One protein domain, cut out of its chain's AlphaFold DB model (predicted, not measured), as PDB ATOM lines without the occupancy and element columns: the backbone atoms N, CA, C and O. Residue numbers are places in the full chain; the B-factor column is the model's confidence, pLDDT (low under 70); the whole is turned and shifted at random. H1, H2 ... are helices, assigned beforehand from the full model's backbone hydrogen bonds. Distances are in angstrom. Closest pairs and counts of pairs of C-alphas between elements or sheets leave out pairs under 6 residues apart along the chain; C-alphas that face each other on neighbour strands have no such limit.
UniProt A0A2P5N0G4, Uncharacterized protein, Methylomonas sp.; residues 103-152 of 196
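This is residues 103 to 152 of the 196 residues of an uncharacterized protein of Methylomonas sp. (UniProt A0A2P5N0G4). Two helices, H1 and then H2, follow one another along an extended rod, with a step at the link between them, and they do not fold back side by side. The printed part has 50 residues, with two named helices, no named strand and the class all helix. It is extended, with a radius of gyration of the C-alphas of 18.2 A and spans of 63 by 18 by 6 A.

H1 holds residues 104 to 122, 27.1 A from first to last C-alpha, and begins at C-alpha 104 (-37.005, -55.563, 21.046). H2 holds residues 129 to 152, 34.5 A long, from C-alpha 129 (-46.708, -25.316, 20.848) to C-alpha 152 (-54.193, -0.267, -1.708).

H1 and H2 are apart, with no C-alpha of the one within 8 A of the other. A short link of 6 residues joins them. In H1 and H2 every O i to N i+4 pair is within hydrogen-bond range. Residues 103 to 118, 128 to 133 and 137 to 152 stand free.

The C-alphas of Asp 103 and Ser 152, the two farthest apart, are 63.6 A apart. The printed part has no cut. Its mean pLDDT is 87.7, and residues 150 to 152 are under 70.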
ATOM      1  N   ASP A 103     -32.348 -55.853  19.691       94.62
ATOM      2  CA  ASP A 103     -33.170 -55.834  20.905       94.62
ATOM      3  C   ASP A 103     -34.569 -55.262  20.621       94.62
ATOM      4  O   ASP A 103     -34.735 -54.202  20.023       94.62
ATOM      5  N   SER A 104     -35.596 -55.956  21.109       91.50
ATOM      6  CA  SER A 104     -37.005 -55.563  21.046       91.50
ATOM      7  C   SER A 104     -37.320 -54.165  21.599       91.50
ATOM      8  O   SER A 104     -38.233 -53.501  21.095       91.50
ATOM      9  N   VAL A 105     -36.623 -53.708  22.644       94.56
ATOM     10  CA  VAL A 105     -36.849 -52.377  23.232       94.56
ATOM     11  C   VAL A 105     -36.243 -51.317  22.323       94.56
ATOM     12  O   VAL A 105     -36.952 -50.426  21.855       94.56
ATOM     13  N   LEU A 106     -34.963 -51.472  21.986       93.69
ATOM     14  CA  LEU A 106     -34.250 -50.583  21.068       93.69
ATOM     15  C   LEU A 106     -34.914 -50.520  19.692       93.69
ATOM     16  O   LEU A 106     -35.056 -49.436  19.136       93.69
ATOM     17  N   LYS A 107     -35.401 -51.648  19.169       94.31
ATOM     18  CA  LYS A 107     -36.146 -51.703  17.911       94.31
ATOM     19  C   LYS A 107     -37.399 -50.834  17.976       94.31
ATOM     20  O   LYS A 107     -37.634 -50.056  17.060       94.31
ATOM     21  N   ARG A 108     -38.189 -50.911  19.052       94.56
ATOM     22  CA  ARG A 108     -39.386 -50.061  19.211       94.56
ATOM     23  C   ARG A 108     -39.033 -48.575  19.223       94.56
ATOM     24  O   ARG A 108     -39.687 -47.807  18.525       94.56
ATOM     25  N   HIS A 109     -37.988 -48.190  19.952       96.38
ATOM     26  CA  HIS A 109     -37.511 -46.806  19.952       96.38
ATOM     27  C   HIS A 109     -37.018 -46.361  18.575       96.38
ATOM     28  O   HIS A 109     -37.376 -45.276  18.129       96.38
ATOM     29  N   TYR A 110     -36.273 -47.221  17.878       95.56
ATOM     30  CA  TYR A 110     -35.790 -46.961  16.527       95.56
ATOM     31  C   TYR A 110     -36.942 -46.662  15.560       95.56
ATOM     32  O   TYR A 110     -36.936 -45.632  14.896       95.56
ATOM     33  N   TRP A 111     -37.977 -47.507  15.527       95.25
ATOM     34  CA  TRP A 111     -39.135 -47.270  14.658       95.25
ATOM     35  C   TRP A 111     -39.907 -46.001  15.037       95.25
ATOM     36  O   TRP A 111     -40.298 -45.253  14.145       95.25
ATOM     37  N   ALA A 112     -40.078 -45.726  16.335       93.88
ATOM     38  CA  ALA A 112     -40.734 -44.503  16.798       93.88
ATOM     39  C   ALA A 112     -39.961 -43.239  16.380       93.88
ATOM     40  O   ALA A 112     -40.562 -42.253  15.956       93.88
ATOM     41  N   GLN A 113     -38.628 -43.279  16.454       93.00
ATOM     42  CA  GLN A 113     -37.779 -42.180  16.011       93.00
ATOM     43  C   GLN A 113     -37.871 -41.979  14.493       93.00
ATOM     44  O   GLN A 113     -38.106 -40.859  14.048       93.00
ATOM     45  N   VAL A 114     -37.757 -43.051  13.704       93.88
ATOM     46  CA  VAL A 114     -37.882 -42.988  12.236       93.88
ATOM     47  C   VAL A 114     -39.241 -42.418  11.823       93.88
ATOM     48  O   VAL A 114     -39.330 -41.612  10.894       93.88
ATOM     49  N   GLU A 115     -40.314 -42.797  12.516       92.19
ATOM     50  CA  GLU A 115     -41.641 -42.242  12.263       92.19
ATOM     51  C   GLU A 115     -41.722 -40.751  12.614       92.19
ATOM     52  O   GLU A 115     -42.242 -39.970  11.813       92.19
ATOM     53  N   ALA A 116     -41.167 -40.335  13.754       87.88
ATOM     54  CA  ALA A 116     -41.112 -38.929  14.148       87.88
ATOM     55  C   ALA A 116     -40.310 -38.081  13.146       87.88
ATOM     56  O   ALA A 116     -40.762 -37.007  12.748       87.88
ATOM     57  N   GLU A 117     -39.163 -38.574  12.677       89.44
ATOM     58  CA  GLU A 117     -38.355 -37.921  11.642       89.44
ATOM     59  C   GLU A 117     -39.123 -37.804  10.321       89.44
ATOM     60  O   GLU A 117     -39.158 -36.729   9.716       89.44
ATOM     61  N   ARG A 118     -39.819 -38.870   9.905       88.75
ATOM     62  CA  ARG A 118     -40.672 -38.853   8.707       88.75
ATOM     63  C   ARG A 118     -41.792 -37.818   8.824       88.75
ATOM     64  O   ARG A 118     -42.074 -37.115   7.852       88.75
ATOM     65  N   LEU A 119     -42.436 -37.727   9.987       86.00
ATOM     66  CA  LEU A 119     -43.500 -36.753  10.236       86.00
ATOM     67  C   LEU A 119     -42.960 -35.322  10.223       86.00
ATOM     68  O   LEU A 119     -43.550 -34.477   9.548       86.00
ATOM     69  N   ASN A 120     -41.820 -35.080  10.872       85.31
ATOM     70  CA  ASN A 120     -41.146 -33.781  10.881       85.31
ATOM     71  C   ASN A 120     -40.724 -33.326   9.479       85.31
ATOM     72  O   ASN A 120     -40.844 -32.149   9.168       85.31
ATOM     73  N   LEU A 121     -40.277 -34.241   8.611       84.69
ATOM     74  CA  LEU A 121     -39.960 -33.900   7.218       84.69
ATOM     75  C   LEU A 121     -41.214 -33.565   6.402       84.69
ATOM     76  O   LEU A 121     -41.167 -32.737   5.496       84.69
ATOM     77  N   SER A 122     -42.330 -34.241   6.689       84.94
ATOM     78  CA  SER A 122     -43.574 -34.065   5.934       84.94
ATOM     79  C   SER A 122     -44.366 -32.825   6.343       84.94
ATOM     80  O   SER A 122     -45.154 -32.315   5.547       84.94
ATOM     81  N   ASN A 123     -44.184 -32.353   7.578       80.81
ATOM     82  CA  ASN A 123     -44.952 -31.252   8.125       80.81
ATOM     83  C   ASN A 123     -44.084 -29.983   8.181       80.81
ATOM     84  O   ASN A 123     -43.155 -29.939   8.983       80.81
ATOM     85  N   PRO A 124     -44.389 -28.917   7.414       77.38
ATOM     86  CA  PRO A 124     -43.668 -27.639   7.516       77.38
ATOM     87  C   PRO A 124     -43.892 -26.940   8.868       77.38
ATOM     88  O   PRO A 124     -43.363 -25.861   9.123       77.38
ATOM     89  N   TYR A 125     -44.741 -27.523   9.709       80.88
ATOM     90  CA  TYR A 125     -45.236 -26.940  10.926       80.88
ATOM     91  C   TYR A 125     -44.404 -27.382  12.141       80.88
ATOM     92  O   TYR A 125     -44.196 -28.585  12.329       80.88
ATOM     93  N   PRO A 126     -43.952 -26.451  12.998       86.31
ATOM     94  CA  PRO A 126     -43.147 -26.797  14.164       86.31
ATOM     95  C   PRO A 126     -43.947 -27.626  15.183       86.31
ATOM     96  O   PRO A 126     -45.131 -27.382  15.418       86.31
ATOM     97  N   SER A 127     -43.288 -28.606  15.804       83.69
ATOM     98  CA  SER A 127     -43.901 -29.527  16.773       83.69
ATOM     99  C   SER A 127     -44.139 -28.902  18.153       83.69
ATOM    100  O   SER A 127     -45.088 -29.278  18.841       83.69
ATOM    101  N   ASP A 128     -43.321 -27.926  18.557       87.88
ATOM    102  CA  ASP A 128     -43.512 -27.182  19.803       87.88
ATOM    103  C   ASP A 128     -44.684 -26.197  19.684       87.88
ATOM    104  O   ASP A 128     -44.749 -25.387  18.760       87.88
ATOM    105  N   SER A 129     -45.578 -26.230  20.674       89.06
ATOM    106  CA  SER A 129     -46.708 -25.316  20.848       89.06
ATOM    107  C   SER A 129     -46.343 -23.825  20.808       89.06
ATOM    108  O   SER A 129     -47.127 -23.025  20.290       89.06
ATOM    109  N   VAL A 130     -45.175 -23.436  21.327       93.44
ATOM    110  CA  VAL A 130     -44.742 -22.031  21.349       93.44
ATOM    111  C   VAL A 130     -44.314 -21.601  19.950       93.44
ATOM    112  O   VAL A 130     -44.826 -20.612  19.422       93.44
ATOM    113  N   LEU A 131     -43.448 -22.391  19.310       92.69
ATOM    114  CA  LEU A 131     -43.020 -22.165  17.928       92.69
ATOM    115  C   LEU A 131     -44.212 -22.156  16.961       92.69
ATOM    116  O   LEU A 131     -44.284 -21.305  16.078       92.69
ATOM    117  N   ARG A 132     -45.187 -23.039  17.189       90.88
ATOM    118  CA  ARG A 132     -46.488 -23.097  16.507       90.88
ATOM    119  C   ARG A 132     -47.221 -21.760  16.530       90.88
ATOM    120  O   ARG A 132     -47.576 -21.237  15.477       90.88
ATOM    121  N   ARG A 133     -47.393 -21.164  17.712       93.69
ATOM    122  CA  ARG A 133     -48.085 -19.870  17.856       93.69
ATOM    123  C   ARG A 133     -47.344 -18.738  17.154       93.69
ATOM    124  O   ARG A 133     -47.979 -17.890  16.529       93.69
ATOM    125  N   HIS A 134     -46.016 -18.721  17.244       95.38
ATOM    126  CA  HIS A 134     -45.202 -17.720  16.552       95.38
ATOM    127  C   HIS A 134     -45.299 -17.864  15.035       95.38
ATOM    128  O   HIS A 134     -45.490 -16.867  14.342       95.38
ATOM    129  N   TYR A 135     -45.232 -19.095  14.531       93.81
ATOM    130  CA  TYR A 135     -45.403 -19.387  13.116       93.81
ATOM    131  C   TYR A 135     -46.786 -18.956  12.610       93.81
ATOM    132  O   TYR A 135     -46.877 -18.236  11.619       93.81
ATOM    133  N   GLU A 136     -47.864 -19.320  13.316       92.88
ATOM    134  CA  GLU A 136     -49.229 -18.887  12.978       92.88
ATOM    135  C   GLU A 136     -49.350 -17.361  12.971       92.88
ATOM    136  O   GLU A 136     -49.893 -16.792  12.026       92.88
ATOM    137  N   SER A 137     -48.786 -16.688  13.976       92.94
ATOM    138  CA  SER A 137     -48.799 -15.224  14.055       92.94
ATOM    139  C   SER A 137     -48.068 -14.580  12.872       92.94
ATOM    140  O   SER A 137     -48.574 -13.619  12.295       92.94
ATOM    141  N   ALA A 138     -46.917 -15.132  12.473       93.31
ATOM    142  CA  ALA A 138     -46.146 -14.653  11.327       93.31
ATOM    143  C   ALA A 138     -46.852 -14.901   9.983       93.31
ATOM    144  O   ALA A 138     -46.760 -14.078   9.074       93.31
ATOM    145  N   MET A 139     -47.569 -16.019   9.837       92.38
ATOM    146  CA  MET A 139     -48.367 -16.295   8.637       92.38
ATOM    147  C   MET A 139     -49.584 -15.367   8.546       92.38
ATOM    148  O   MET A 139     -49.894 -14.848   7.473       92.38
ATOM    149  N   LEU A 140     -50.255 -15.115   9.674       93.12
ATOM    150  CA  LEU A 140     -51.377 -14.180   9.738       93.12
ATOM    151  C   LEU A 140     -50.935 -12.755   9.396       93.12
ATOM    152  O   LEU A 140     -51.617 -12.095   8.615       93.12
ATOM    153  N   SER A 141     -49.791 -12.291   9.911       89.88
ATOM    154  CA  SER A 141     -49.289 -10.952   9.585       89.88
ATOM    155  C   SER A 141     -49.004 -10.807   8.089       89.88
ATOM    156  O   SER A 141     -49.493  -9.862   7.472       89.88
ATOM    157  N   GLN A 142     -48.335 -11.787   7.476       90.50
ATOM    158  CA  GLN A 142     -48.085 -11.804   6.029       90.50
ATOM    159  C   GLN A 142     -49.384 -11.773   5.216       90.50
ATOM    160  O   GLN A 142     -49.489 -11.028   4.240       90.50
ATOM    161  N   LEU A 143     -50.402 -12.532   5.631       90.38
ATOM    162  CA  LEU A 143     -51.699 -12.511   4.960       90.38
ATOM    163  C   LEU A 143     -52.349 -11.127   5.072       90.38
ATOM    164  O   LEU A 143     -52.780 -10.576   4.059       90.38
ATOM    165  N   THR A 144     -52.361 -10.524   6.264       88.44
ATOM    166  CA  THR A 144     -52.920  -9.174   6.450       88.44
ATOM    167  C   THR A 144     -52.172  -8.108   5.649       88.44
ATOM    168  O   THR A 144     -52.807  -7.224   5.077       88.44
ATOM    169  N   GLU A 145     -50.846  -8.209   5.543       83.94
ATOM    170  CA  GLU A 145     -50.034  -7.325   4.706       83.94
ATOM    171  C   GLU A 145     -50.372  -7.503   3.226       83.94
ATOM    172  O   GLU A 145     -50.634  -6.514   2.541       83.94
ATOM    173  N   SER A 146     -50.467  -8.745   2.741       79.56
ATOM    174  CA  SER A 146     -50.841  -9.025   1.350       79.56
ATOM    175  C   SER A 146     -52.244  -8.507   1.004       79.56
ATOM    176  O   SER A 146     -52.445  -7.927  -0.062       79.56
ATOM    177  N   MET A 147     -53.202  -8.624   1.933       78.62
ATOM    178  CA  MET A 147     -54.554  -8.084   1.776       78.62
ATOM    179  C   MET A 147     -54.559  -6.553   1.793       78.62
ATOM    180  O   MET A 147     -55.284  -5.937   1.017       78.62
ATOM    181  N   LYS A 148     -53.737  -5.920   2.637       77.50
ATOM    182  CA  LYS A 148     -53.608  -4.458   2.690       77.50
ATOM    183  C   LYS A 148     -52.963  -3.898   1.420       77.50
ATOM    184  O   LYS A 148     -53.390  -2.851   0.936       77.50
ATOM    185  N   VAL A 149     -51.972  -4.596   0.866       74.38
ATOM    186  CA  VAL A 149     -51.366  -4.259  -0.431       74.38
ATOM    187  C   VAL A 149     -52.396  -4.407  -1.550       74.38
ATOM    188  O   VAL A 149     -52.568  -3.472  -2.325       74.38
ATOM    189  N   ALA A 150     -53.150  -5.510  -1.589       66.00
ATOM    190  CA  ALA A 150     -54.220  -5.702  -2.570       66.00
ATOM    191  C   ALA A 150     -55.307  -4.611  -2.478       66.00
ATOM    192  O   ALA A 150     -55.705  -4.056  -3.498       66.00
ATOM    193  N   ALA A 151     -55.712  -4.228  -1.263       64.12
ATOM    194  CA  ALA A 151     -56.678  -3.151  -1.041       64.12
ATOM    195  C   ALA A 151     -56.134  -1.759  -1.413       64.12
ATOM    196  O   ALA A 151     -56.898  -0.885  -1.806       64.12
ATOM    197  N   SER A 152     -54.818  -1.539  -1.313       58.66
ATOM    198  CA  SER A 152     -54.193  -0.267  -1.708       58.66
ATOM    199  C   SER A 152     -54.032  -0.151  -3.231       58.66
ATOM    200  O   SER A 152     -54.093   0.952  -3.767       58.66
TER     201      SER A 152